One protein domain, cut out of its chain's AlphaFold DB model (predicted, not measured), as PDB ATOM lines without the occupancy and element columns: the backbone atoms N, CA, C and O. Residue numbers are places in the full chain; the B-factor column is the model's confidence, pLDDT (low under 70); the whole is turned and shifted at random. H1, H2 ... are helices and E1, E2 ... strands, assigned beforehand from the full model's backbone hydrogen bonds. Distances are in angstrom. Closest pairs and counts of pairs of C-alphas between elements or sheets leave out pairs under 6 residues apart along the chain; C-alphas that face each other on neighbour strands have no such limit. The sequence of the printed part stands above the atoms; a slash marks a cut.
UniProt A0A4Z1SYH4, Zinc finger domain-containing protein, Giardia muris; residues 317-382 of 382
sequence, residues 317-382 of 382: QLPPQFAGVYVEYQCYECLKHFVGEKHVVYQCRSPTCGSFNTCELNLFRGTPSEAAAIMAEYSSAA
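AT A GLANCE: This is residues 317 to 382 of the 382 residues of the protein "Zinc finger domain-containing protein" of Giardia muris (UniProt A0A4Z1SYH4). Two layers make the domain: a small, strongly twisted antiparallel sheet, E2 E1 E3, with helix H1 packed over one face at edge strand E2. The printed part has 66 residues, under half in named elements, mixed in class: E1, E2, E3, H1. It is compact, radius of gyration of the C-alphas 11.3 A, spans 30 by 22 by 21 A.

IN THESE COORDINATES: E1, residues 326 to 331, runs 15.8 A from C-alpha 326 at (4.424, 22.148, -32.385). E2 is residues 337 to 341, E3 residues 358 to 363. H1, residues 368 to 380, runs 18.6 A to C-alpha 380 at (-6.634, 23.595, -16.269).

HOW THE PARTS SIT: E1 and E2 form a hairpin, N 329 and O 338 within hydrogen-bond range at 2.8 A. N 361 of E3 and O 328 of E1 are within range at 2.8 A. H1 is over E2, their closest C-alphas, of Val 339 and Met 375, 6.4 A apart. In H1, 7 of 9 O i to N i+4 pairs are within range.

THE WHOLE: The link E2 to E3 is long. Residues 378 to 382 have pLDDT under 70.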
ATOM      1  N   GLN A 317       1.832  38.508 -37.447       90.31
ATOM      2  CA  GLN A 317       1.238  37.538 -38.363       90.31
ATOM      3  C   GLN A 317       2.165  36.329 -38.463       90.31
ATOM      4  O   GLN A 317       3.321  36.455 -38.879       90.31
ATOM      5  N   LEU A 318       1.665  35.161 -38.067       87.75
ATOM      6  CA  LEU A 318       2.450  33.936 -38.105       87.75
ATOM      7  C   LEU A 318       2.744  33.518 -39.551       87.75
ATOM      8  O   LEU A 318       1.830  33.486 -40.380       87.75
ATOM      9  N   PRO A 319       3.999  33.160 -39.874       91.56
ATOM     10  CA  PRO A 319       4.313  32.586 -41.170       91.56
ATOM     11  C   PRO A 319       3.503  31.300 -41.408       91.56
ATOM     12  O   PRO A 319       3.401  30.485 -40.486       91.56
ATOM     13  N   PRO A 320       2.987  31.045 -42.626       90.38
ATOM     14  CA  PRO A 320       2.182  29.853 -42.908       90.38
ATOM     15  C   PRO A 320       2.874  28.536 -42.537       90.38
ATOM     16  O   PRO A 320       2.217  27.588 -42.123       90.38
ATOM     17  N   GLN A 321       4.208  28.484 -42.618       91.12
ATOM     18  CA  GLN A 321       5.004  27.318 -42.234       91.12
ATOM     19  C   GLN A 321       5.022  27.016 -40.725       91.12
ATOM     20  O   GLN A 321       5.593  26.004 -40.328       91.12
ATOM     21  N   PHE A 322       4.489  27.896 -39.870       89.88
ATOM     22  CA  PHE A 322       4.385  27.655 -38.426       89.88
ATOM     23  C   PHE A 322       3.041  27.033 -38.040       89.88
ATOM     24  O   PHE A 322       2.955  26.406 -36.987       89.88
ATOM     25  N   ALA A 323       2.019  27.159 -38.891       88.25
ATOM     26  CA  ALA A 323       0.688  26.638 -38.616       88.25
ATOM     27  C   ALA A 323       0.720  25.112 -38.438       88.25
ATOM     28  O   ALA A 323       1.217  24.383 -39.300       88.25
ATOM     29  N   GLY A 324       0.197  24.626 -37.310       86.94
ATOM     30  CA  GLY A 324       0.178  23.200 -36.975       86.94
ATOM     31  C   GLY A 324       1.551  22.592 -36.661       86.94
ATOM     32  O   GLY A 324       1.654  21.372 -36.511       86.94
ATOM     33  N   VAL A 325       2.602  23.410 -36.548       90.69
ATOM     34  CA  VAL A 325       3.922  22.979 -36.076       90.69
ATOM     35  C   VAL A 325       3.979  23.168 -34.571       90.69
ATOM     36  O   VAL A 325       3.778  24.271 -34.074       90.69
ATOM     37  N   TYR A 326       4.301  22.107 -33.839       93.50
ATOM     38  CA  TYR A 326       4.424  22.148 -32.385       93.50
ATOM     39  C   TYR A 326       5.884  22.037 -31.964       93.50
ATOM     40  O   TYR A 326       6.688  21.350 -32.598       93.50
ATOM     41  N   VAL A 327       6.232  22.736 -30.891       93.69
ATOM     42  CA  VAL A 327       7.601  22.868 -30.400       93.69
ATOM     43  C   VAL A 327       7.613  22.659 -28.892       93.69
ATOM     44  O   VAL A 327       6.705  23.083 -28.173       93.69
ATOM     45  N   GLU A 328       8.656  21.990 -28.416       93.62
ATOM     46  CA  GLU A 328       8.999  21.934 -27.002       93.62
ATOM     47  C   GLU A 328       9.772  23.195 -26.625       93.62
ATOM     48  O   GLU A 328      10.832  23.492 -27.182       93.62
ATOM     49  N   TYR A 329       9.246  23.931 -25.659       94.12
ATOM     50  CA  TYR A 329       9.809  25.169 -25.153       94.12
ATOM     51  C   TYR A 329      10.338  24.994 -23.731       94.12
ATOM     52  O   TYR A 329       9.839  24.182 -22.951       94.12
ATOM     53  N   GLN A 330      11.299  25.840 -23.364       94.31
ATOM     54  CA  GLN A 330      11.708  26.056 -21.979       94.31
ATOM     55  C   GLN A 330      11.525  27.523 -21.600       94.31
ATOM     56  O   GLN A 330      11.902  28.422 -22.352       94.31
ATOM     57  N   CYS A 331      10.986  27.783 -20.409       95.12
ATOM     58  CA  CYS A 331      10.992  29.120 -19.819       95.12
ATOM     59  C   CYS A 331      12.251  29.325 -18.976       95.12
ATOM     60  O   CYS A 331      12.477  28.582 -18.026       95.12
ATOM     61  N   TYR A 332      13.037  30.368 -19.247       94.31
ATOM     62  CA  TYR A 332      14.234  30.661 -18.450       94.31
ATOM     63  C   TYR A 332      13.916  31.202 -17.052       94.31
ATOM     64  O   TYR A 332      14.742  31.091 -16.147       94.31
ATOM     65  N   GLU A 333      12.716  31.740 -16.832       93.75
ATOM     66  CA  GLU A 333      12.332  32.294 -15.532       93.75
ATOM     67  C   GLU A 333      11.941  31.204 -14.530       93.75
ATOM     68  O   GLU A 333      12.479  31.177 -13.419       93.75
ATOM     69  N   CYS A 334      11.044  30.292 -14.922       92.88
ATOM     70  CA  CYS A 334      10.553  29.214 -14.057       92.88
ATOM     71  C   CYS A 334      11.199  27.845 -14.322       92.88
ATOM     72  O   CYS A 334      10.927  26.902 -13.584       92.88
ATOM     73  N   LEU A 335      12.042  27.731 -15.356       91.50
ATOM     74  CA  LEU A 335      12.746  26.512 -15.785       91.50
ATOM     75  C   LEU A 335      11.842  25.350 -16.226       91.50
ATOM     76  O   LEU A 335      12.344  24.270 -16.534       91.50
ATOM     77  N   LYS A 336      10.523  25.560 -16.294       91.75
ATOM     78  CA  LYS A 336       9.570  24.550 -16.761       91.75
ATOM     79  C   LYS A 336       9.660  24.370 -18.275       91.75
ATOM     80  O   LYS A 336       9.814  25.346 -19.017       91.75
ATOM     81  N   HIS A 337       9.501  23.121 -18.698       91.38
ATOM     82  CA  HIS A 337       9.269  22.747 -20.087       91.38
ATOM     83  C   HIS A 337       7.774  22.732 -20.380       91.38
ATOM     84  O   HIS A 337       6.976  22.434 -19.491       91.38
ATOM     85  N   PHE A 338       7.402  23.063 -21.610       90.19
ATOM     86  CA  PHE A 338       6.022  22.986 -22.070       90.19
ATOM     87  C   PHE A 338       5.976  22.843 -23.594       90.19
ATOM     88  O   PHE A 338       6.945  23.156 -24.281       90.19
ATOM     89  N   VAL A 339       4.848  22.373 -24.124       91.44
ATOM     90  CA  VAL A 339       4.611  22.262 -25.572       91.44
ATOM     91  C   VAL A 339       3.705  23.403 -26.014       91.44
ATOM     92  O   VAL A 339       2.770  23.767 -25.300       91.44
ATOM     93  N   GLY A 340       3.992  23.971 -27.180       90.50
ATOM     94  CA  GLY A 340       3.210  25.043 -27.776       90.50
ATOM     95  C   GLY A 340       3.233  24.989 -29.295       90.50
ATOM     96  O   GLY A 340       4.152  24.425 -29.885       90.50
ATOM     97  N   GLU A 341       2.226  25.580 -29.935       90.31
ATOM     98  CA  GLU A 341       2.297  25.861 -31.370       90.31
ATOM     99  C   GLU A 341       3.425  26.858 -31.661       90.31
ATOM    100  O   GLU A 341       3.721  27.739 -30.851       90.31
ATOM    101  N   LYS A 342       4.089  26.698 -32.803       91.88
ATOM    102  CA  LYS A 342       5.281  27.459 -33.134       91.88
ATOM    103  C   LYS A 342       4.967  28.949 -33.251       91.88
ATOM    104  O   LYS A 342       4.125  29.360 -34.044       91.88
ATOM    105  N   HIS A 343       5.709  29.763 -32.506       91.06
ATOM    106  CA  HIS A 343       5.570  31.216 -32.510       91.06
ATOM    107  C   HIS A 343       6.936  31.908 -32.568       91.06
ATOM    108  O   HIS A 343       7.926  31.384 -32.068       91.06
ATOM    109  N   VAL A 344       6.986  33.118 -33.138       89.12
ATOM    110  CA  VAL A 344       8.222  33.930 -33.225       89.12
ATOM    111  C   VAL A 344       8.733  34.342 -31.835       89.12
ATOM    112  O   VAL A 344       9.932  34.432 -31.593       89.12
ATOM    113  N   VAL A 345       7.808  34.574 -30.906       89.19
ATOM    114  CA  VAL A 345       8.051  34.882 -29.488       89.19
ATOM    115  C   VAL A 345       7.015  34.118 -28.689       89.19
ATOM    116  O   VAL A 345       5.845  34.339 -28.937       89.19
ATOM    117  N   TYR A 346       7.381  33.263 -27.743       88.88
ATOM    118  CA  TYR A 346       6.392  32.436 -27.046       88.88
ATOM    119  C   TYR A 346       6.196  32.874 -25.588       88.88
ATOM    120  O   TYR A 346       7.149  33.254 -24.911       88.88
ATOM    121  N   GLN A 347       4.960  32.818 -25.089       91.56
ATOM    122  CA  GLN A 347       4.654  33.095 -23.684       91.56
ATOM    123  C   GLN A 347       4.675  31.812 -22.849       91.56
ATOM    124  O   GLN A 347       3.985  30.843 -23.159       91.56
ATOM    125  N   CYS A 348       5.398  31.799 -21.731       92.12
ATOM    126  CA  CYS A 348       5.313  30.688 -20.790       92.12
ATOM    127  C   CYS A 348       3.882  30.534 -20.252       92.12
ATOM    128  O   CYS A 348       3.343  31.452 -19.642       92.12
ATOM    129  N   ARG A 349       3.301  29.338 -20.399       84.31
ATOM    130  CA  ARG A 349       1.938  29.026 -19.931       84.31
ATOM    131  C   ARG A 349       1.834  28.663 -18.449       84.31
ATOM    132  O   ARG A 349       0.759  28.307 -17.986       84.31
ATOM    133  N   SER A 350       2.929  28.722 -17.687       83.88
ATOM    134  CA  SER A 350       2.861  28.462 -16.245       83.88
ATOM    135  C   SER A 350       2.002  29.545 -15.572       83.88
ATOM    136  O   SER A 350       2.358  30.721 -15.707       83.88
ATOM    137  N   PRO A 351       0.970  29.177 -14.786       77.44
ATOM    138  CA  PRO A 351       0.025  30.124 -14.173       77.44
ATOM    139  C   PRO A 351       0.696  31.199 -13.320       77.44
ATOM    140  O   PRO A 351       0.284  32.350 -13.277       77.44
ATOM    141  N   THR A 352       1.797  30.824 -12.672       84.44
ATOM    142  CA  THR A 352       2.577  31.689 -11.785       84.44
ATOM    143  C   THR A 352       3.749  32.401 -12.469       84.44
ATOM    144  O   THR A 352       4.550  33.026 -11.780       84.44
ATOM    145  N   CYS A 353       3.917  32.280 -13.794       89.06
ATOM    146  CA  CYS A 353       5.066  32.858 -14.505       89.06
ATOM    147  C   CYS A 353       4.665  33.813 -15.630       89.06
ATOM    148  O   CYS A 353       5.026  34.983 -15.566       89.06
ATOM    149  N   GLY A 354       3.983  33.330 -16.675       89.62
ATOM    150  CA  GLY A 354       3.533  34.173 -17.791       89.62
ATOM    151  C   GLY A 354       4.623  34.907 -18.591       89.62
ATOM    152  O   GLY A 354       4.278  35.753 -19.412       89.62
ATOM    153  N   SER A 355       5.912  34.635 -18.357       94.12
ATOM    154  CA  SER A 355       7.021  35.382 -18.969       94.12
ATOM    155  C   SER A 355       7.251  35.006 -20.431       94.12
ATOM    156  O   SER A 355       7.144  33.834 -20.800       94.12
ATOM    157  N   PHE A 356       7.664  35.981 -21.239       94.00
ATOM    158  CA  PHE A 356       8.085  35.799 -22.631       94.00
ATOM    159  C   PHE A 356       9.566  35.413 -22.781       94.00
ATOM    160  O   PHE A 356      10.063  35.241 -23.896       94.00
ATOM    161  N   ASN A 357      10.309  35.254 -21.679       94.62
ATOM    162  CA  ASN A 357      11.696  34.793 -21.731       94.62
ATOM    163  C   ASN A 357      11.783  33.266 -21.900       94.62
ATOM    164  O   ASN A 357      12.159  32.527 -20.984       94.62
ATOM    165  N   THR A 358      11.423  32.795 -23.090       94.00
ATOM    166  CA  THR A 358      11.409  31.375 -23.462       94.00
ATOM    167  C   THR A 358      12.397  31.078 -24.591       94.00
ATOM    168  O   THR A 358      12.832  31.982 -25.307       94.00
ATOM    169  N   CYS A 359      12.749  29.807 -24.780       93.00
ATOM    170  CA  CYS A 359      13.451  29.330 -25.973       93.00
ATOM    171  C   CYS A 359      12.816  28.066 -26.545       93.00
ATOM    172  O   CYS A 359      12.289  27.241 -25.799       93.00
ATOM    173  N   GLU A 360      12.909  27.922 -27.867       94.06
ATOM    174  CA  GLU A 360      12.659  26.659 -28.561       94.06
ATOM    175  C   GLU A 360      13.771  25.665 -28.203       94.06
ATOM    176  O   GLU A 360      14.952  26.023 -28.227       94.06
ATOM    177  N   LEU A 361      13.399  24.434 -27.858       91.62
ATOM    178  CA  LEU A 361      14.337  23.330 -27.673       91.62
ATOM    179  C   LEU A 361      14.364  22.449 -28.917       91.62
ATOM    180  O   LEU A 361      15.392  22.346 -29.577       91.62
ATOM    181  N   ASN A 362      13.230  21.822 -29.233       90.12
ATOM    182  CA  ASN A 362      13.100  20.859 -30.321       90.12
ATOM    183  C   ASN A 362      11.697  20.911 -30.928       90.12
ATOM    184  O   ASN A 362      10.732  21.276 -30.258       90.12
ATOM    185  N   LEU A 363      11.570  20.465 -32.181       90.69
ATOM    186  CA  LEU A 363      10.261  20.140 -32.749       90.69
ATOM    187  C   LEU A 363       9.601  19.043 -31.908       90.69
ATOM    188  O   LEU A 363      10.228  18.022 -31.611       90.69
ATOM    189  N   PHE A 364       8.337  19.254 -31.555       90.31
ATOM    190  CA  PHE A 364       7.540  18.254 -30.863       90.31
ATOM    191  C   PHE A 364       7.302  17.068 -31.803       90.31
ATOM    192  O   PHE A 364       6.905  17.242 -32.954       90.31
ATOM    193  N   ARG A 365       7.581  15.856 -31.319       86.88
ATOM    194  CA  ARG A 365       7.530  14.631 -32.135       86.88
ATOM    195  C   ARG A 365       6.172  13.924 -32.109       86.88
ATOM    196  O   ARG A 365       6.013  12.930 -32.813       86.88
ATOM    197  N   GLY A 366       5.237  14.398 -31.289       84.19
ATOM    198  CA  GLY A 366       3.889  13.845 -31.197       84.19
ATOM    199  C   GLY A 366       2.933  14.414 -32.244       84.19
ATOM    200  O   GLY A 366       3.255  15.314 -33.022       84.19
ATOM    201  N   THR A 367       1.721  13.876 -32.251       86.31
ATOM    202  CA  THR A 367       0.624  14.324 -33.106       86.31
ATOM    203  C   THR A 367       0.044  15.663 -32.626       86.31
ATOM    204  O   THR A 367       0.127  15.993 -31.439       86.31
ATOM    205  N   PRO A 368      -0.634  16.425 -33.505       84.81
ATOM    206  CA  PRO A 368      -1.359  17.632 -33.102       84.81
ATOM    207  C   PRO A 368      -2.373  17.408 -31.970       84.81
ATOM    208  O   PRO A 368      -2.557  18.283 -31.130       84.81
ATOM    209  N   SER A 369      -3.008  16.231 -31.915       86.06
ATOM    210  CA  SER A 369      -3.959  15.892 -30.849       86.06
ATOM    211  C   SER A 369      -3.270  15.713 -29.495       86.06
ATOM    212  O   SER A 369      -3.805  16.137 -28.474       86.06
ATOM    213  N   GLU A 370      -2.084  15.101 -29.480       87.50
ATOM    214  CA  GLU A 370      -1.277  14.952 -28.264       87.50
ATOM    215  C   GLU A 370      -0.766  16.313 -27.783       87.50
ATOM    216  O   GLU A 370      -0.852  16.619 -26.595       87.50
ATOM    217  N   ALA A 371      -0.315  17.169 -28.706       85.44
ATOM    218  CA  ALA A 371       0.082  18.535 -28.379       85.44
ATOM    219  C   ALA A 371      -1.087  19.337 -27.784       85.44
ATOM    220  O   ALA A 371      -0.914  20.017 -26.773       85.44
ATOM    221  N   ALA A 372      -2.285  19.232 -28.368       83.38
ATOM    222  CA  ALA A 372      -3.487  19.892 -27.865       83.38
ATOM    223  C   ALA A 372      -3.888  19.406 -26.462       83.38
ATOM    224  O   ALA A 372      -4.230  20.232 -25.616       83.38
ATOM    225  N   ALA A 373      -3.796  18.099 -26.194       85.44
ATOM    226  CA  ALA A 373      -4.061  17.534 -24.872       85.44
ATOM    227  C   ALA A 373      -3.077  18.073 -23.817       85.44
ATOM    228  O   ALA A 373      -3.508  18.610 -22.799       85.44
ATOM    229  N   ILE A 374      -1.772  18.043 -24.111       84.44
ATOM    230  CA  ILE A 374      -0.723  18.594 -23.235       84.44
ATOM    231  C   ILE A 374      -0.945  20.094 -22.995       84.44
ATOM    232  O   ILE A 374      -0.816  20.589 -21.877       84.44
ATOM    233  N   MET A 375      -1.302  20.844 -24.041       82.31
ATOM    234  CA  MET A 375      -1.578  22.275 -23.921       82.31
ATOM    235  C   MET A 375      -2.799  22.584 -23.046       82.31
ATOM    236  O   MET A 375      -2.789  23.607 -22.359       82.31
ATOM    237  N   ALA A 376      -3.829  21.732 -23.067       80.44
ATOM    238  CA  ALA A 376      -5.039  21.898 -22.263       80.44
ATOM    239  C   ALA A 376      -4.781  21.670 -20.763       80.44
ATOM    240  O   ALA A 376      -5.360  22.367 -19.927       80.44
ATOM    241  N   GLU A 377      -3.862  20.766 -20.414       77.50
ATOM    242  CA  GLU A 377      -3.468  20.515 -19.022       77.50
ATOM    243  C   GLU A 377      -2.890  21.776 -18.357       77.50
ATOM    244  O   GLU A 377      -3.271  22.103 -17.230       77.50
ATOM    245  N   TYR A 378      -2.066  22.558 -19.069       68.19
ATOM    246  CA  TYR A 378      -1.510  23.815 -18.541       68.19
ATOM    247  C   TYR A 378      -2.573  24.879 -18.248       68.19
ATOM    248  O   TYR A 378      -2.389  25.683 -17.338       68.19
ATOM    249  N   SER A 379      -3.671  24.892 -19.007       60.06
ATOM    250  CA  SER A 379      -4.782  25.832 -18.813       60.06
ATOM    251  C   SER A 379      -5.716  25.420 -17.674       60.06
ATOM    252  O   SER A 379      -6.346  26.282 -17.075       60.06
ATOM    253  N   SER A 380      -5.797  24.123 -17.360       57.44
ATOM    254  CA  SER A 380      -6.634  23.595 -16.269       57.44
ATOM    255  C   SER A 380      -6.013  23.731 -14.873       57.44
ATOM    256  O   SER A 380      -6.720  23.658 -13.873       57.44
ATOM    257  N   ALA A 381      -4.694  23.933 -14.804       51.69
ATOM    258  CA  ALA A 381      -3.939  24.105 -13.564       51.69
ATOM    259  C   ALA A 381      -3.768  25.581 -13.142       51.69
ATOM    260  O   ALA A 381      -2.997  25.852 -12.216       51.69
ATOM    261  N   ALA A 382      -4.413  26.514 -13.857       44.56
ATOM    262  CA  ALA A 382      -4.258  27.963 -13.719       44.56
ATOM    263  C   ALA A 382      -5.277  28.624 -12.793       44.56
ATOM    264  O   ALA A 382      -6.462  28.225 -12.840       44.56
TER     265      ALA A 382